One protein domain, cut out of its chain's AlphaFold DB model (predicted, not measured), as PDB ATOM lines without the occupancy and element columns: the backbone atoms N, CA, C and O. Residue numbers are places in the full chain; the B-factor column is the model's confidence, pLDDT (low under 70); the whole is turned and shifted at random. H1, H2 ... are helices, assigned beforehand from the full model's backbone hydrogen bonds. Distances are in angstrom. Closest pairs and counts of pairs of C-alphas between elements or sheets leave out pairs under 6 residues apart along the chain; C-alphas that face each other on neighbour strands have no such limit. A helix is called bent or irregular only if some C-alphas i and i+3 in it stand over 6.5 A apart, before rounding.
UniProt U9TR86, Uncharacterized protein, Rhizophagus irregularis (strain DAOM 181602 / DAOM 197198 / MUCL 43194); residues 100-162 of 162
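AT A GLANCE: This is residues 100 to 162 of the 162 residues of an uncharacterized protein of Rhizophagus irregularis (strain DAOM 181602 / DAOM 197198 / MUCL 43194) (UniProt U9TR86). Two long helices, H1 and H2, make an open helical hairpin, a narrow V whose arms are joined by a short link and spread away from each other toward the two ends of the printed part. The helices touch near the link, while residues 100 to 113 and 141 to 162 stand free. The 63 printed residues hold two named helices, H1 then H2, and no named strand; the class is all helix. The whole is only just extended, close to loose, with a radius of gyration of the C-alphas of 16.4 A, and its outline is a rod spanning 54 by 26 by 10 A.

IN THESE COORDINATES: H1, the longest helix, covers residues 100 to 127 and measures 38.4 A from its first C-alpha at (23.623, 104.863, -66.901) to its last at (-1.737, 133.727, -66.560). It is irregular, with C-alphas 102 and 105 at 7.7 A, and it has a kink of 36 degrees near residue 107. H2 covers residues 135 to 158, 34.5 A long, and its last C-alpha is at (34.938, 114.456, -46.597).

HOW THE PARTS SIT: H1 touches H2 with residues 117 to 121 alone, and H2 touches H1 with residues 136 to 137 alone. Their closest C-alphas, those of Tyr 121 and Ile 136, are 6.6 A apart. The two run opposite ways at a shallow tilt of 28 degrees, a helical hairpin, with their centres 16.8 A apart. In H2 every O i to N i+4 pair is within hydrogen-bond range; in H1 22 of 24 are.

THE WHOLE: The two C-alphas farthest apart, those of Asn 130 and Tyr 162, are 54.1 A apart. The printed part has no cut and ends at Tyr 162, the chain's last residue. The link from H1 to H2 is short, with 7 residues, and residues 126 to 131 stand free. The mean pLDDT of the printed part is 85.7, and residues 158 to 162 are under 70.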
ATOM      1  N   ILE A 100      25.010 104.631 -66.494       75.69
ATOM      2  CA  ILE A 100      23.623 104.863 -66.901       75.69
ATOM      3  C   ILE A 100      22.676 104.126 -65.965       75.69
ATOM      4  O   ILE A 100      21.721 104.738 -65.494       75.69
ATOM      5  N   ASN A 101      22.947 102.855 -65.660       77.62
ATOM      6  CA  ASN A 101      22.123 102.093 -64.724       77.62
ATOM      7  C   ASN A 101      22.268 102.588 -63.280       77.62
ATOM      8  O   ASN A 101      21.270 102.666 -62.564       77.62
ATOM      9  N   GLU A 102      23.476 102.975 -62.867       79.62
ATOM     10  CA  GLU A 102      23.733 103.510 -61.525       79.62
ATOM     11  C   GLU A 102      22.984 104.828 -61.272       79.62
ATOM     12  O   GLU A 102      22.333 104.996 -60.241       79.62
ATOM     13  N   PHE A 103      23.010 105.748 -62.240       84.19
ATOM     14  CA  PHE A 103      22.365 107.056 -62.125       84.19
ATOM     15  C   PHE A 103      20.942 107.096 -62.693       84.19
ATOM     16  O   PHE A 103      20.283 108.132 -62.604       84.19
ATOM     17  N   TYR A 104      20.421 105.985 -63.223       84.25
ATOM     18  CA  TYR A 104      19.078 105.893 -63.803       84.25
ATOM     19  C   TYR A 104      17.962 106.503 -62.930       84.25
ATOM     20  O   TYR A 104      17.201 107.331 -63.445       84.25
ATOM     21  N   PRO A 105      17.846 106.193 -61.617       87.75
ATOM     22  CA  PRO A 105      16.804 106.799 -60.784       87.75
ATOM     23  C   PRO A 105      16.975 108.317 -60.634       87.75
ATOM     24  O   PRO A 105      15.987 109.050 -60.631       87.75
ATOM     25  N   LEU A 106      18.216 108.807 -60.564       86.75
ATOM     26  CA  LEU A 106      18.512 110.239 -60.479       86.75
ATOM     27  C   LEU A 106      18.178 110.957 -61.791       86.75
ATOM     28  O   LEU A 106      17.586 112.036 -61.759       86.75
ATOM     29  N   ILE A 107      18.466 110.333 -62.937       88.38
ATOM     30  CA  ILE A 107      18.079 110.840 -64.260       88.38
ATOM     31  C   ILE A 107      16.553 110.974 -64.348       88.38
ATOM     32  O   ILE A 107      16.060 111.999 -64.815       88.38
ATOM     33  N   ILE A 108      15.792 109.991 -63.851       91.31
ATOM     34  CA  ILE A 108      14.323 110.069 -63.826       91.31
ATOM     35  C   ILE A 108      13.848 111.260 -62.988       91.31
ATOM     36  O   ILE A 108      13.037 112.053 -63.468       91.31
ATOM     37  N   ILE A 109      14.357 111.413 -61.761       91.00
ATOM     38  CA  ILE A 109      13.984 112.529 -60.876       91.00
ATOM     39  C   ILE A 109      14.292 113.872 -61.551       91.00
ATOM     40  O   ILE A 109      13.459 114.779 -61.532       91.00
ATOM     41  N   PHE A 110      15.452 113.979 -62.199       87.94
ATOM     42  CA  PHE A 110      15.859 115.177 -62.923       87.94
ATOM     43  C   PHE A 110      14.911 115.506 -64.087       87.94
ATOM     44  O   PHE A 110      14.438 116.639 -64.199       87.94
ATOM     45  N   VAL A 111      14.555 114.514 -64.912       93.06
ATOM     46  CA  VAL A 111      13.617 114.689 -66.037       93.06
ATOM     47  C   VAL A 111      12.222 115.090 -65.552       93.06
ATOM     48  O   VAL A 111      11.605 115.992 -66.124       93.06
ATOM     49  N   VAL A 112      11.729 114.468 -64.478       95.12
ATOM     50  CA  VAL A 112      10.440 114.830 -63.866       95.12
ATOM     51  C   VAL A 112      10.477 116.265 -63.335       95.12
ATOM     52  O   VAL A 112       9.548 117.034 -63.588       95.12
ATOM     53  N   GLY A 113      11.562 116.662 -62.664       90.75
ATOM     54  CA  GLY A 113      11.759 118.033 -62.190       90.75
ATOM     55  C   GLY A 113      11.723 119.060 -63.326       90.75
ATOM     56  O   GLY A 113      11.002 120.057 -63.235       90.75
ATOM     57  N   LEU A 114      12.416 118.784 -64.436       91.75
ATOM     58  CA  LEU A 114      12.381 119.637 -65.630       91.75
ATOM     59  C   LEU A 114      10.969 119.769 -66.208       91.75
ATOM     60  O   LEU A 114      10.546 120.877 -66.547       91.75
ATOM     61  N   ALA A 115      10.214 118.670 -66.280       94.38
ATOM     62  CA  ALA A 115       8.836 118.700 -66.759       94.38
ATOM     63  C   ALA A 115       7.940 119.589 -65.878       94.38
ATOM     64  O   ALA A 115       7.169 120.396 -66.403       94.38
ATOM     65  N   VAL A 116       8.080 119.508 -64.550       93.69
ATOM     66  CA  VAL A 116       7.344 120.369 -63.607       93.69
ATOM     67  C   VAL A 116       7.671 121.846 -63.839       93.69
ATOM     68  O   VAL A 116       6.760 122.672 -63.900       93.69
ATOM     69  N   ILE A 117       8.944 122.190 -64.032       91.69
ATOM     70  CA  ILE A 117       9.369 123.577 -64.282       91.69
ATOM     71  C   ILE A 117       8.808 124.097 -65.604       91.69
ATOM     72  O   ILE A 117       8.322 125.228 -65.659       91.69
ATOM     73  N   ILE A 118       8.815 123.273 -66.654       92.38
ATOM     74  CA  ILE A 118       8.208 123.625 -67.943       92.38
ATOM     75  C   ILE A 118       6.711 123.905 -67.765       92.38
ATOM     76  O   ILE A 118       6.213 124.916 -68.263       92.38
ATOM     77  N   VAL A 119       5.991 123.061 -67.018       93.69
ATOM     78  CA  VAL A 119       4.564 123.276 -66.730       93.69
ATOM     79  C   VAL A 119       4.353 124.582 -65.965       93.69
ATOM     80  O   VAL A 119       3.504 125.383 -66.360       93.69
ATOM     81  N   LEU A 120       5.145 124.846 -64.923       91.38
ATOM     82  CA  LEU A 120       5.077 126.095 -64.157       91.38
ATOM     83  C   LEU A 120       5.341 127.321 -65.036       91.38
ATOM     84  O   LEU A 120       4.601 128.303 -64.954       91.38
ATOM     85  N   TYR A 121       6.335 127.248 -65.922       91.31
ATOM     86  CA  TYR A 121       6.634 128.304 -66.884       91.31
ATOM     87  C   TYR A 121       5.454 128.563 -67.830       91.31
ATOM     88  O   TYR A 121       5.049 129.714 -68.020       91.31
ATOM     89  N   VAL A 122       4.860 127.506 -68.394       91.31
ATOM     90  CA  VAL A 122       3.700 127.622 -69.289       91.31
ATOM     91  C   VAL A 122       2.501 128.213 -68.546       91.31
ATOM     92  O   VAL A 122       1.852 129.121 -69.069       91.31
ATOM     93  N   LEU A 123       2.216 127.760 -67.323       91.50
ATOM     94  CA  LEU A 123       1.123 128.292 -66.504       91.50
ATOM     95  C   LEU A 123       1.330 129.773 -66.170       91.50
ATOM     96  O   LEU A 123       0.402 130.570 -66.329       91.50
ATOM     97  N   ALA A 124       2.543 130.158 -65.773       90.19
ATOM     98  CA  ALA A 124       2.889 131.547 -65.494       90.19
ATOM     99  C   ALA A 124       2.722 132.425 -66.744       90.19
ATOM    100  O   ALA A 124       2.087 133.482 -66.684       90.19
ATOM    101  N   ARG A 125       3.178 131.933 -67.905       90.31
ATOM    102  CA  ARG A 125       3.051 132.638 -69.184       90.31
ATOM    103  C   ARG A 125       1.616 132.762 -69.677       90.31
ATOM    104  O   ARG A 125       1.275 133.793 -70.251       90.31
ATOM    105  N   ARG A 126       0.764 131.764 -69.431       90.38
ATOM    106  CA  ARG A 126      -0.671 131.854 -69.748       90.38
ATOM    107  C   ARG A 126      -1.404 132.828 -68.831       90.38
ATOM    108  O   ARG A 126      -2.271 133.548 -69.312       90.38
ATOM    109  N   LYS A 127      -1.073 132.852 -67.535       90.94
ATOM    110  CA  LYS A 127      -1.737 133.727 -66.560       90.94
ATOM    111  C   LYS A 127      -1.342 135.193 -66.747       90.94
ATOM    112  O   LYS A 127      -2.212 136.051 -66.716       90.94
ATOM    113  N   ASN A 128      -0.053 135.465 -66.952       89.31
ATOM    114  CA  ASN A 128       0.485 136.818 -67.080       89.31
ATOM    115  C   ASN A 128       1.525 136.880 -68.215       89.31
ATOM    116  O   ASN A 128       2.727 136.797 -67.953       89.31
ATOM    117  N   PRO A 129       1.106 137.045 -69.482       83.31
ATOM    118  CA  PRO A 129       2.019 136.994 -70.628       83.31
ATOM    119  C   PRO A 129       3.048 138.133 -70.650       83.31
ATOM    120  O   PRO A 129       4.151 137.936 -71.150       83.31
ATOM    121  N   ASN A 130       2.713 139.289 -70.067       86.38
ATOM    122  CA  ASN A 130       3.598 140.457 -69.982       86.38
ATOM    123  C   ASN A 130       4.562 140.400 -68.783       86.38
ATOM    124  O   ASN A 130       5.438 141.254 -68.660       86.38
ATOM    125  N   ALA A 131       4.401 139.426 -67.879       83.56
ATOM    126  CA  ALA A 131       5.320 139.233 -66.764       83.56
ATOM    127  C   ALA A 131       6.613 138.557 -67.236       83.56
ATOM    128  O   ALA A 131       6.629 137.792 -68.206       83.56
ATOM    129  N   ARG A 132       7.711 138.793 -66.512       86.81
ATOM    130  CA  ARG A 132       9.017 138.186 -66.802       86.81
ATOM    131  C   ARG A 132       9.061 136.728 -66.329       86.81
ATOM    132  O   ARG A 132       9.775 136.378 -65.401       86.81
ATOM    133  N   ASN A 133       8.276 135.863 -66.969       85.62
ATOM    134  CA  ASN A 133       8.126 134.455 -66.578       85.62
ATOM    135  C   ASN A 133       9.422 133.632 -66.736       85.62
ATOM    136  O   ASN A 133       9.514 132.543 -66.176       85.62
ATOM    137  N   SER A 134      10.434 134.151 -67.450       84.38
ATOM    138  CA  SER A 134      11.780 133.553 -67.509       84.38
ATOM    139  C   SER A 134      12.462 133.491 -66.142       84.38
ATOM    140  O   SER A 134      13.276 132.596 -65.930       84.38
ATOM    141  N   VAL A 135      12.069 134.352 -65.193       89.50
ATOM    142  CA  VAL A 135      12.616 134.376 -63.827       89.50
ATOM    143  C   VAL A 135      12.453 133.025 -63.129       89.50
ATOM    144  O   VAL A 135      13.336 132.624 -62.389       89.50
ATOM    145  N   ILE A 136      11.383 132.271 -63.411       87.12
ATOM    146  CA  ILE A 136      11.174 130.928 -62.838       87.12
ATOM    147  C   ILE A 136      12.312 129.978 -63.234       87.12
ATOM    148  O   ILE A 136      12.817 129.224 -62.405       87.12
ATOM    149  N   ILE A 137      12.723 130.033 -64.502       87.50
ATOM    150  CA  ILE A 137      13.806 129.207 -65.038       87.50
ATOM    151  C   ILE A 137      15.153 129.718 -64.509       87.50
ATOM    152  O   ILE A 137      15.961 128.923 -64.038       87.50
ATOM    153  N   GLU A 138      15.369 131.039 -64.516       88.44
ATOM    154  CA  GLU A 138      16.587 131.679 -63.992       88.44
ATOM    155  C   GLU A 138      16.826 131.321 -62.516       88.44
ATOM    156  O   GLU A 138      17.914 130.880 -62.152       88.44
ATOM    157  N   THR A 139      15.803 131.445 -61.664       89.94
ATOM    158  CA  THR A 139      15.902 131.103 -60.239       89.94
ATOM    159  C   THR A 139      16.191 129.617 -60.033       89.94
ATOM    160  O   THR A 139      16.984 129.275 -59.158       89.94
ATOM    161  N   PHE A 140      15.599 128.729 -60.838       88.44
ATOM    162  CA  PHE A 140      15.900 127.301 -60.753       88.44
ATOM    163  C   PHE A 140      17.366 126.999 -61.084       88.44
ATOM    164  O   PHE A 140      18.014 126.281 -60.324       88.44
ATOM    165  N   PHE A 141      17.901 127.571 -62.167       88.06
ATOM    166  CA  PHE A 141      19.306 127.377 -62.534       88.06
ATOM    167  C   PHE A 141      20.260 127.915 -61.466       88.06
ATOM    168  O   PHE A 141      21.192 127.207 -61.101       88.06
ATOM    169  N   ILE A 142      19.990 129.098 -60.902       92.19
ATOM    170  CA  ILE A 142      20.803 129.664 -59.811       92.19
ATOM    171  C   ILE A 142      20.792 128.746 -58.580       92.19
ATOM    172  O   ILE A 142      21.837 128.492 -57.987       92.19
ATOM    173  N   MET A 143      19.625 128.223 -58.188       90.38
ATOM    174  CA  MET A 143      19.544 127.308 -57.044       90.38
ATOM    175  C   MET A 143      20.273 125.981 -57.298       90.38
ATOM    176  O   MET A 143      20.891 125.455 -56.376       90.38
ATOM    177  N   GLN A 144      20.211 125.439 -58.520       88.44
ATOM    178  CA  GLN A 144      20.943 124.220 -58.886       88.44
ATOM    179  C   GLN A 144      22.459 124.431 -58.857       88.44
ATOM    180  O   GLN A 144      23.162 123.591 -58.309       88.44
ATOM    181  N   ASP A 145      22.942 125.555 -59.386       91.12
ATOM    182  CA  ASP A 145      24.365 125.915 -59.396       91.12
ATOM    183  C   ASP A 145      24.934 125.959 -57.968       91.12
ATOM    184  O   ASP A 145      25.859 125.224 -57.631       91.12
ATOM    185  N   ILE A 146      24.254 126.685 -57.070       93.94
ATOM    186  CA  ILE A 146      24.622 126.761 -55.648       93.94
ATOM    187  C   ILE A 146      24.596 125.376 -54.983       93.94
ATOM    188  O   ILE A 146      25.479 125.050 -54.188       93.94
ATOM    189  N   ALA A 147      23.582 124.555 -55.271       90.00
ATOM    190  CA  ALA A 147      23.470 123.222 -54.681       90.00
ATOM    191  C   ALA A 147      24.617 122.299 -55.122       90.00
ATOM    192  O   ALA A 147      25.159 121.567 -54.291       90.00
ATOM    193  N   VAL A 148      25.002 122.348 -56.401       88.31
ATOM    194  CA  VAL A 148      26.121 121.568 -56.948       88.31
ATOM    195  C   VAL A 148      27.446 122.035 -56.355       88.31
ATOM    196  O   VAL A 148      28.230 121.195 -55.911       88.31
ATOM    197  N   ASP A 149      27.668 123.346 -56.259       91.88
ATOM    198  CA  ASP A 149      28.877 123.908 -55.651       91.88
ATOM    199  C   ASP A 149      29.020 123.502 -54.179       91.88
ATOM    200  O   ASP A 149      30.085 123.052 -53.746       91.88
ATOM    201  N   LEU A 150      27.935 123.587 -53.404       90.19
ATOM    202  CA  LEU A 150      27.926 123.150 -52.006       90.19
ATOM    203  C   LEU A 150      28.178 121.645 -51.874       90.19
ATOM    204  O   LEU A 150      28.969 121.230 -51.023       90.19
ATOM    205  N   ALA A 151      27.541 120.829 -52.716       86.31
ATOM    206  CA  ALA A 151      27.758 119.385 -52.728       86.31
ATOM    207  C   ALA A 151      29.218 119.045 -53.063       86.31
ATOM    208  O   ALA A 151      29.813 118.186 -52.411       86.31
ATOM    209  N   PHE A 152      29.816 119.750 -54.026       85.19
ATOM    210  CA  PHE A 152      31.217 119.581 -54.398       85.19
ATOM    211  C   PHE A 152      32.164 119.954 -53.250       85.19
ATOM    212  O   PHE A 152      33.095 119.202 -52.953       85.19
ATOM    213  N   ILE A 153      31.911 121.073 -52.564       90.25
ATOM    214  CA  ILE A 153      32.698 121.496 -51.396       90.25
ATOM    215  C   ILE A 153      32.606 120.453 -50.273       90.25
ATOM    216  O   ILE A 153      33.636 120.054 -49.733       90.25
ATOM    217  N   LEU A 154      31.401 119.973 -49.947       84.75
ATOM    218  CA  LEU A 154      31.197 118.959 -48.904       84.75
ATOM    219  C   LEU A 154      31.875 117.629 -49.244       84.75
ATOM    220  O   LEU A 154      32.537 117.039 -48.392       84.75
ATOM    221  N   LEU A 155      31.754 117.173 -50.494       82.44
ATOM    222  CA  LEU A 155      32.431 115.966 -50.968       82.44
ATOM    223  C   LEU A 155      33.953 116.110 -50.837       82.44
ATOM    224  O   LEU A 155      34.622 115.198 -50.359       82.44
ATOM    225  N   LYS A 156      34.497 117.267 -51.227       78.25
ATOM    226  CA  LYS A 156      35.930 117.551 -51.123       78.25
ATOM    227  C   LYS A 156      36.417 117.538 -49.673       78.25
ATOM    228  O   LYS A 156      37.492 117.009 -49.429       78.25
ATOM    229  N   ILE A 157      35.652 118.096 -48.733       77.75
ATOM    230  CA  ILE A 157      35.999 118.093 -47.301       77.75
ATOM    231  C   ILE A 157      36.026 116.656 -46.761       77.75
ATOM    232  O   ILE A 157      37.029 116.251 -46.186       77.75
ATOM    233  N   ASN A 158      34.999 115.854 -47.048       68.50
ATOM    234  CA  ASN A 158      34.938 114.456 -46.597       68.50
ATOM    235  C   ASN A 158      36.060 113.569 -47.171       68.50
ATOM    236  O   ASN A 158      36.389 112.546 -46.579       68.50
ATOM    237  N   LEU A 159      36.639 113.935 -48.319       62.78
ATOM    238  CA  LEU A 159      37.789 113.243 -48.912       62.78
ATOM    239  C   LEU A 159      39.140 113.656 -48.299       62.78
ATOM    240  O   LEU A 159      40.128 112.982 -48.560       62.78
ATOM    241  N   ILE A 160      39.203 114.759 -47.541       59.56
ATOM    242  CA  ILE A 160      40.424 115.238 -46.860       59.56
ATOM    243  C   ILE A 160      40.570 114.610 -45.463       59.56
ATOM    244  O   ILE A 160      41.680 114.537 -44.942       59.56
ATOM    245  N   ASP A 161      39.473 114.123 -44.878       50.31
ATOM    246  CA  ASP A 161      39.446 113.498 -43.548       50.31
ATOM    247  C   ASP A 161      39.752 111.974 -43.558       50.31
ATOM    248  O   ASP A 161      39.609 111.312 -42.527       50.31
ATOM    249  N   TYR A 162      40.204 111.419 -44.695       42.75
ATOM    250  CA  TYR A 162      40.680 110.033 -44.880       42.75
ATOM    251  C   TYR A 162      42.103 110.002 -45.449       42.75
ATOM    252  O   TYR A 162      42.843 109.052 -45.101       42.75
TER     253      TYR A 162